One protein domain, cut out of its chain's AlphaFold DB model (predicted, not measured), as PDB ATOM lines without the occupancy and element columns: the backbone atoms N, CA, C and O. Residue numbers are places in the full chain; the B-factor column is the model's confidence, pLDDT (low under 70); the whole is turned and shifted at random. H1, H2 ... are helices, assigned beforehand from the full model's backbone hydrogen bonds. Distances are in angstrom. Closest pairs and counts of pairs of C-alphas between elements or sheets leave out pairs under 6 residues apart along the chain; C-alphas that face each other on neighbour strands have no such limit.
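AT A GLANCE: This is residues 2 to 63 of the 64 residues of an uncharacterized protein of Halorubrum sp. AJ67 (UniProt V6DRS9). One long helix, H5, makes the longest axis, and a loose, winding string of four short helices, H1 to H4, is gathered toward the end where H5 begins. H3 packs on the first turns of H5, H2 and H1 lie farther out from it, and residues 47 to 63, of which 47 to 61 belong to H5, stick out free. The printed part has 62 residues with five named helices, H1, H2, H3, H4 and H5 in that order, and no named strand; the class is all helix. It is only just extended, close to loose, with a radius of gyration of the C-alphas of 16.2 A, and its C-alphas span 48 by 32 by 15 A.

IN THESE COORDINATES: H1 is residues 2 to 7, 8.5 A from first to last C-alpha, and begins at C-alpha 2, at (58.839, 94.965, 81.667). H2 is residues 12 to 16, 6.5 A long, and H3 is residues 19 to 22, 5.6 A long. H4 is residues 25 to 31, 9.4 A long. H5 is residues 36 to 61, 37.2 A long; it begins at C-alpha 36, at (76.326, 110.283, 74.714), and ends at C-alpha 61, at (61.923, 105.144, 40.781).

HOW THE PARTS SIT: H1 and H2 only just touch, with 3 pairs of C-alphas within 8 A, and only at the corner by their link; their closest C-alphas, those of Ala 6 and Ala 12, are 5.8 A apart. H2 and H3 are close but not clearly touching, and their closest C-alphas, those of Gly 15 and Ala 21, are 6.9 A apart. H3 touches H5, which meets it with residues 38 to 42 alone; the closest C-alphas, those of His 22 and Gly 38, are 5.0 A apart. H4 touches no helix: it is apart from H3 and from H5, its neighbours along the chain, and from H1 and H2. H5 is also apart from H1 and H2, and H1 is apart from H3. In H1, H2, H4 and H5 every O i to N i+4 pair is within hydrogen-bond range; H3 is too short for such a pair, and its one O i to N i+3 pair is within range.

THE WHOLE: The two C-alphas farthest apart, those of Leu 31 and Ser 63, are 50.8 A apart. Without residues 47 to 63, the body of 45 residues spans 33 by 24 by 12 A. The printed part has no cut, and the four links between the helices are tight. The mean pLDDT of the printed part is 83.0; residues 2 to 9, 11 to 13 and 62 to 63 are under 70.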
ATOM      1  N   PHE A   2      58.864  95.708  82.942       61.00
ATOM      2  CA  PHE A   2      58.839  94.965  81.667       61.00
ATOM      3  C   PHE A   2      60.218  94.535  81.153       61.00
ATOM      4  O   PHE A   2      60.329  93.494  80.522       61.00
ATOM      5  N   GLU A   3      61.265  95.286  81.484       61.03
ATOM      6  CA  GLU A   3      62.647  94.992  81.090       61.03
ATOM      7  C   GLU A   3      63.144  93.650  81.633       61.03
ATOM      8  O   GLU A   3      63.732  92.866  80.906       61.03
ATOM      9  N   SER A   4      62.791  93.321  82.881       63.31
ATOM     10  CA  SER A   4      63.091  92.018  83.490       63.31
ATOM     11  C   SER A   4      62.382  90.854  82.788       63.31
ATOM     12  O   SER A   4      62.941  89.763  82.732       63.31
ATOM     13  N   VAL A   5      61.173  91.074  82.262       63.44
ATOM     14  CA  VAL A   5      60.390  90.052  81.544       63.44
ATOM     15  C   VAL A   5      60.900  89.899  80.107       63.44
ATOM     16  O   VAL A   5      61.062  88.779  79.618       63.44
ATOM     17  N   ALA A   6      61.231  91.010  79.445       64.06
ATOM     18  CA  ALA A   6      61.863  91.012  78.128       64.06
ATOM     19  C   ALA A   6      63.255  90.356  78.166       64.06
ATOM     20  O   ALA A   6      63.563  89.536  77.307       64.06
ATOM     21  N   ALA A   7      64.043  90.629  79.211       65.31
ATOM     22  CA  ALA A   7      65.360  90.034  79.430       65.31
ATOM     23  C   ALA A   7      65.310  88.522  79.710       65.31
ATOM     24  O   ALA A   7      66.277  87.822  79.427       65.31
ATOM     25  N   SER A   8      64.197  87.997  80.242       64.31
ATOM     26  CA  SER A   8      64.007  86.550  80.454       64.31
ATOM     27  C   SER A   8      63.489  85.798  79.224       64.31
ATOM     28  O   SER A   8      63.274  84.591  79.295       64.31
ATOM     29  N   THR A   9      63.236  86.502  78.120       68.50
ATOM     30  CA  THR A   9      62.680  85.918  76.896       68.50
ATOM     31  C   THR A   9      63.791  85.690  75.868       68.50
ATOM     32  O   THR A   9      64.738  86.471  75.801       68.50
ATOM     33  N   ASP A  10      63.637  84.699  74.985       70.44
ATOM     34  CA  ASP A  10      64.553  84.435  73.852       70.44
ATOM     35  C   ASP A  10      64.742  85.643  72.901       70.44
ATOM     36  O   ASP A  10      65.602  85.640  72.024       70.44
ATOM     37  N   PHE A  11      63.944  86.699  73.082       64.44
ATOM     38  CA  PHE A  11      64.002  87.961  72.354       64.44
ATOM     39  C   PHE A  11      64.824  89.053  73.052       64.44
ATOM     40  O   PHE A  11      64.795  90.190  72.590       64.44
ATOM     41  N   ALA A  12      65.570  88.753  74.119       69.06
ATOM     42  CA  ALA A  12      66.410  89.740  74.810       69.06
ATOM     43  C   ALA A  12      67.336  90.502  73.836       69.06
ATOM     44  O   ALA A  12      67.359  91.728  73.837       69.06
ATOM     45  N   ALA A  13      67.971  89.789  72.898       66.69
ATOM     46  CA  ALA A  13      68.816  90.391  71.860       66.69
ATOM     47  C   ALA A  13      68.043  91.274  70.852       66.69
ATOM     48  O   ALA A  13      68.603  92.193  70.261       66.69
ATOM     49  N   LEU A  14      66.750  91.006  70.637       72.00
ATOM     50  CA  LEU A  14      65.859  91.856  69.837       72.00
ATOM     51  C   LEU A  14      65.369  93.076  70.630       72.00
ATOM     52  O   LEU A  14      65.093  94.115  70.035       72.00
ATOM     53  N   GLY A  15      65.296  92.961  71.958       74.19
ATOM     54  CA  GLY A  15      65.084  94.080  72.872       74.19
ATOM     55  C   GLY A  15      66.220  95.094  72.780       74.19
ATOM     56  O   GLY A  15      65.948  96.278  72.591       74.19
ATOM     57  N   ASP A  16      67.468  94.618  72.776       75.69
ATOM     58  CA  ASP A  16      68.655  95.464  72.581       75.69
ATOM     59  C   ASP A  16      68.655  96.149  71.210       75.69
ATOM     60  O   ASP A  16      69.129  97.268  71.069       75.69
ATOM     61  N   ALA A  17      68.080  95.523  70.180       77.44
ATOM     62  CA  ALA A  17      67.946  96.153  68.868       77.44
ATOM     63  C   ALA A  17      66.890  97.277  68.832       77.44
ATOM     64  O   ALA A  17      66.831  98.037  67.861       77.44
ATOM     65  N   SER A  18      66.038  97.398  69.855       82.19
ATOM     66  CA  SER A  18      65.033  98.455  69.913       82.19
ATOM     67  C   SER A  18      65.679  99.824  70.124       82.19
ATOM     68  O   SER A  18      66.460 100.042  71.052       82.19
ATOM     69  N   LEU A  19      65.264 100.810  69.325       77.44
ATOM     70  CA  LEU A  19      65.661 102.209  69.522       77.44
ATOM     71  C   LEU A  19      65.248 102.723  70.910       77.44
ATOM     72  O   LEU A  19      65.963 103.511  71.520       77.44
ATOM     73  N   THR A  20      64.119 102.251  71.444       83.06
ATOM     74  CA  THR A  20      63.630 102.689  72.759       83.06
ATOM     75  C   THR A  20      64.479 102.174  73.915       83.06
ATOM     76  O   THR A  20      64.435 102.772  74.980       83.06
ATOM     77  N   ALA A  21      65.253 101.103  73.717       82.31
ATOM     78  CA  ALA A  21      66.177 100.601  74.735       82.31
ATOM     79  C   ALA A  21      67.350 101.567  74.984       82.31
ATOM     80  O   ALA A  21      67.988 101.515  76.026       82.31
ATOM     81  N   HIS A  22      67.608 102.484  74.045       80.94
ATOM     82  CA  HIS A  22      68.707 103.449  74.109       80.94
ATOM     83  C   HIS A  22      68.259 104.855  74.540       80.94
ATOM     84  O   HIS A  22      69.037 105.803  74.443       80.94
ATOM     85  N   TYR A  23      67.001 105.026  74.965       83.31
ATOM     86  CA  TYR A  23      66.452 106.324  75.354       83.31
ATOM     87  C   TYR A  23      65.789 106.261  76.733       83.31
ATOM     88  O   TYR A  23      64.673 105.759  76.865       83.31
ATOM     89  N   ASP A  24      66.457 106.834  77.740       86.50
ATOM     90  CA  ASP A  24      65.892 107.054  79.075       86.50
ATOM     91  C   ASP A  24      65.393 108.507  79.219       86.50
ATOM     92  O   ASP A  24      66.188 109.434  79.409       86.50
ATOM     93  N   PRO A  25      64.070 108.747  79.153       82.50
ATOM     94  CA  PRO A  25      63.521 110.090  79.276       82.50
ATOM     95  C   PRO A  25      63.679 110.674  80.684       82.50
ATOM     96  O   PRO A  25      63.707 111.893  80.829       82.50
ATOM     97  N   SER A  26      63.755 109.844  81.724       86.38
ATOM     98  CA  SER A  26      63.847 110.316  83.107       86.38
ATOM     99  C   SER A  26      65.247 110.832  83.433       86.38
ATOM    100  O   SER A  26      65.370 111.905  84.027       86.38
ATOM    101  N   ALA A  27      66.288 110.156  82.937       83.69
ATOM    102  CA  ALA A  27      67.665 110.640  83.002       83.69
ATOM    103  C   ALA A  27      67.799 112.040  82.381       83.69
ATOM    104  O   ALA A  27      68.317 112.959  83.012       83.69
ATOM    105  N   VAL A  28      67.228 112.245  81.193       84.94
ATOM    106  CA  VAL A  28      67.337 113.527  80.482       84.94
ATOM    107  C   VAL A  28      66.458 114.614  81.108       84.94
ATOM    108  O   VAL A  28      66.924 115.726  81.344       84.94
ATOM    109  N   LEU A  29      65.177 114.327  81.361       88.75
ATOM    110  CA  LEU A  29      64.195 115.353  81.741       88.75
ATOM    111  C   LEU A  29      64.191 115.677  83.236       88.75
ATOM    112  O   LEU A  29      63.771 116.771  83.611       88.75
ATOM    113  N   VAL A  30      64.612 114.736  84.085       92.62
ATOM    114  CA  VAL A  30      64.592 114.895  85.547       92.62
ATOM    115  C   VAL A  30      65.996 115.105  86.091       92.62
ATOM    116  O   VAL A  30      66.212 116.028  86.873       92.62
ATOM    117  N   LEU A  31      66.943 114.258  85.681       89.75
ATOM    118  CA  LEU A  31      68.309 114.271  86.211       89.75
ATOM    119  C   LEU A  31      69.247 115.185  85.406       89.75
ATOM    120  O   LEU A  31      70.306 115.560  85.903       89.75
ATOM    121  N   GLY A  32      68.851 115.599  84.195       86.25
ATOM    122  CA  GLY A  32      69.688 116.405  83.303       86.25
ATOM    123  C   GLY A  32      70.915 115.650  82.782       86.25
ATOM    124  O   GLY A  32      71.887 116.269  82.350       86.25
ATOM    125  N   GLU A  33      70.887 114.321  82.851       90.31
ATOM    126  CA  GLU A  33      71.973 113.446  82.431       90.31
ATOM    127  C   GLU A  33      71.835 113.105  80.948       90.31
ATOM    128  O   GLU A  33      70.749 112.802  80.448       90.31
ATOM    129  N   TYR A  34      72.961 113.140  80.238       82.88
ATOM    130  CA  TYR A  34      73.023 112.818  78.818       82.88
ATOM    131  C   TYR A  34      73.893 111.586  78.597       82.88
ATOM    132  O   TYR A  34      75.110 111.636  78.783       82.88
ATOM    133  N   ASP A  35      73.278 110.503  78.121       88.00
ATOM    134  CA  ASP A  35      74.015 109.353  77.609       88.00
ATOM    135  C   ASP A  35      74.460 109.609  76.162       88.00
ATOM    136  O   ASP A  35      73.717 109.426  75.192       88.00
ATOM    137  N   LEU A  36      75.711 110.046  76.018       91.31
ATOM    138  CA  LEU A  36      76.326 110.283  74.714       91.31
ATOM    139  C   LEU A  36      76.476 108.992  73.894       91.31
ATOM    140  O   LEU A  36      76.461 109.057  72.662       91.31
ATOM    141  N   THR A  37      76.597 107.834  74.546       89.50
ATOM    142  CA  THR A  37      76.748 106.537  73.869       89.50
ATOM    143  C   THR A  37      75.430 106.120  73.226       89.50
ATOM    144  O   THR A  37      75.396 105.816  72.028       89.50
ATOM    145  N   GLY A  38      74.329 106.183  73.978       86.19
ATOM    146  CA  GLY A  38      72.976 105.972  73.463       86.19
ATOM    147  C   GLY A  38      72.628 106.955  72.347       86.19
ATOM    148  O   GLY A  38      72.182 106.542  71.273       86.19
ATOM    149  N   ALA A  39      72.939 108.244  72.524       88.62
ATOM    150  CA  ALA A  39      72.705 109.265  71.501       88.62
ATOM    151  C   ALA A  39      73.467 108.987  70.191       88.62
ATOM    152  O   ALA A  39      72.886 109.065  69.104       88.62
ATOM    153  N   ALA A  40      74.750 108.624  70.274       92.31
ATOM    154  CA  ALA A  40      75.551 108.267  69.102       92.31
ATOM    155  C   ALA A  40      75.007 107.017  68.393       92.31
ATOM    156  O   ALA A  40      74.946 106.977  67.162       92.31
ATOM    157  N   THR A  41      74.557 106.023  69.162       92.06
ATOM    158  CA  THR A  41      73.969 104.783  68.636       92.06
ATOM    159  C   THR A  41      72.674 105.062  67.875       92.06
ATOM    160  O   THR A  41      72.516 104.618  66.734       92.06
ATOM    161  N   LEU A  42      71.780 105.876  68.445       91.31
ATOM    162  CA  LEU A  42      70.537 106.302  67.791       91.31
ATOM    163  C   LEU A  42      70.800 107.083  66.499       91.31
ATOM    164  O   LEU A  42      70.124 106.866  65.487       91.31
ATOM    165  N   LEU A  43      71.798 107.970  66.510       94.69
ATOM    166  CA  LEU A  43      72.178 108.745  65.332       94.69
ATOM    167  C   LEU A  43      72.701 107.838  64.209       94.69
ATOM    168  O   LEU A  43      72.285 107.978  63.057       94.69
ATOM    169  N   ALA A  44      73.566 106.878  64.543       95.50
ATOM    170  CA  ALA A  44      74.094 105.907  63.589       95.50
ATOM    171  C   ALA A  44      72.979 105.034  62.989       95.50
ATOM    172  O   ALA A  44      72.885 104.916  61.765       95.50
ATOM    173  N   ALA A  45      72.096 104.486  63.829       94.19
ATOM    174  CA  ALA A  45      70.952 103.689  63.387       94.19
ATOM    175  C   ALA A  45      70.038 104.486  62.444       94.19
ATOM    176  O   ALA A  45      69.655 104.000  61.377       94.19
ATOM    177  N   THR A  46      69.758 105.746  62.784       95.75
ATOM    178  CA  THR A  46      68.977 106.653  61.932       95.75
ATOM    179  C   THR A  46      69.646 106.863  60.575       95.75
ATOM    180  O   THR A  46      68.991 106.739  59.540       95.75
ATOM    181  N   GLY A  47      70.957 107.121  60.555       97.69
ATOM    182  CA  GLY A  47      71.722 107.265  59.315       97.69
ATOM    183  C   GLY A  47      71.618 106.034  58.412       97.69
ATOM    184  O   GLY A  47      71.361 106.168  57.214       97.69
ATOM    185  N   VAL A  48      71.734 104.831  58.984       97.25
ATOM    186  CA  VAL A  48      71.568 103.562  58.253       97.25
ATOM    187  C   VAL A  48      70.172 103.456  57.641       97.25
ATOM    188  O   VAL A  48      70.048 103.173  56.448       97.25
ATOM    189  N   LEU A  49      69.121 103.728  58.419       95.81
ATOM    190  CA  LEU A  49      67.739 103.678  57.931       95.81
ATOM    191  C   LEU A  49      67.495 104.677  56.793       95.81
ATOM    192  O   LEU A  49      66.862 104.325  55.797       95.81
ATOM    193  N   VAL A  50      68.043 105.892  56.889       97.88
ATOM    194  CA  VAL A  50      67.946 106.907  55.829       97.88
ATOM    195  C   VAL A  50      68.654 106.445  54.556       97.88
ATOM    196  O   VAL A  50      68.083 106.544  53.471       97.88
ATOM    197  N   VAL A  51      69.866 105.893  54.659       98.06
ATOM    198  CA  VAL A  51      70.593 105.355  53.494       98.06
ATOM    199  C   VAL A  51      69.807 104.223  52.835       98.06
ATOM    200  O   VAL A  51      69.649 104.217  51.611       98.06
ATOM    201  N   LEU A  52      69.270 103.292  53.627       97.25
ATOM    202  CA  LEU A  52      68.431 102.201  53.126       97.25
ATOM    203  C   LEU A  52      67.185 102.731  52.412       97.25
ATOM    204  O   LEU A  52      66.874 102.269  51.312       97.25
ATOM    205  N   ALA A  53      66.513 103.728  52.992       94.69
ATOM    206  CA  ALA A  53      65.367 104.384  52.375       94.69
ATOM    207  C   ALA A  53      65.754 105.008  51.027       94.69
ATOM    208  O   ALA A  53      65.128 104.704  50.014       94.69
ATOM    209  N   VAL A  54      66.832 105.798  50.971       96.44
ATOM    210  CA  VAL A  54      67.321 106.427  49.730       96.44
ATOM    211  C   VAL A  54      67.609 105.385  48.648       96.44
ATOM    212  O   VAL A  54      67.172 105.545  47.509       96.44
ATOM    213  N   VAL A  55      68.312 104.300  48.979       96.19
ATOM    214  CA  VAL A  55      68.603 103.217  48.024       96.19
ATOM    215  C   VAL A  55      67.314 102.551  47.541       96.19
ATOM    216  O   VAL A  55      67.170 102.276  46.347       96.19
ATOM    217  N   ARG A  56      66.366 102.300  48.448       94.56
ATOM    218  CA  ARG A  56      65.088 101.657  48.131       94.56
ATOM    219  C   ARG A  56      64.200 102.526  47.244       94.56
ATOM    220  O   ARG A  56      63.567 101.974  46.344       94.56
ATOM    221  N   PHE A  57      64.163 103.836  47.480       92.62
ATOM    222  CA  PHE A  57      63.418 104.786  46.654       92.62
ATOM    223  C   PHE A  57      64.060 104.942  45.279       92.62
ATOM    224  O   PHE A  57      63.381 104.737  44.283       92.62
ATOM    225  N   ARG A  58      65.384 105.128  45.199       90.94
ATOM    226  CA  ARG A  58      66.097 105.190  43.907       90.94
ATOM    227  C   ARG A  58      65.879 103.947  43.047       90.94
ATOM    228  O   ARG A  58      65.730 104.056  41.840       90.94
ATOM    229  N   ARG A  59      65.872 102.756  43.654       86.75
ATOM    230  CA  ARG A  59      65.585 101.506  42.931       86.75
ATOM    231  C   ARG A  59      64.135 101.413  42.461       86.75
ATOM    232  O   ARG A  59      63.908 100.865  41.392       86.75
ATOM    233  N   ALA A  60      63.185 101.910  43.250       84.06
ATOM    234  CA  ALA A  60      61.774 101.918  42.874       84.06
ATOM    235  C   ALA A  60      61.496 102.903  41.733       84.06
ATOM    236  O   ALA A  60      60.810 102.540  40.782       84.06
ATOM    237  N   ASP A  61      62.087 104.098  41.796       75.62
ATOM    238  CA  ASP A  61      61.923 105.144  40.781       75.62
ATOM    239  C   ASP A  61      62.455 104.714  39.407       75.62
ATOM    240  O   ASP A  61      61.897 105.090  38.388       75.62
ATOM    241  N   LEU A  62      63.507 103.888  39.365       63.84
ATOM    242  CA  LEU A  62      64.061 103.337  38.119       63.84
ATOM    243  C   LEU A  62      63.237 102.178  37.527       63.84
ATOM    244  O   LEU A  62      63.583 101.676  36.460       63.84
ATOM    245  N   SER A  63      62.208 101.705  38.236       62.78
ATOM    246  CA  SER A  63      61.366 100.569  37.829       62.78
ATOM    247  C   SER A  63      59.945 100.956  37.394       62.78
ATOM    248  O   SER A  63      59.153 100.059  37.104       62.78
TER     249      SER A  63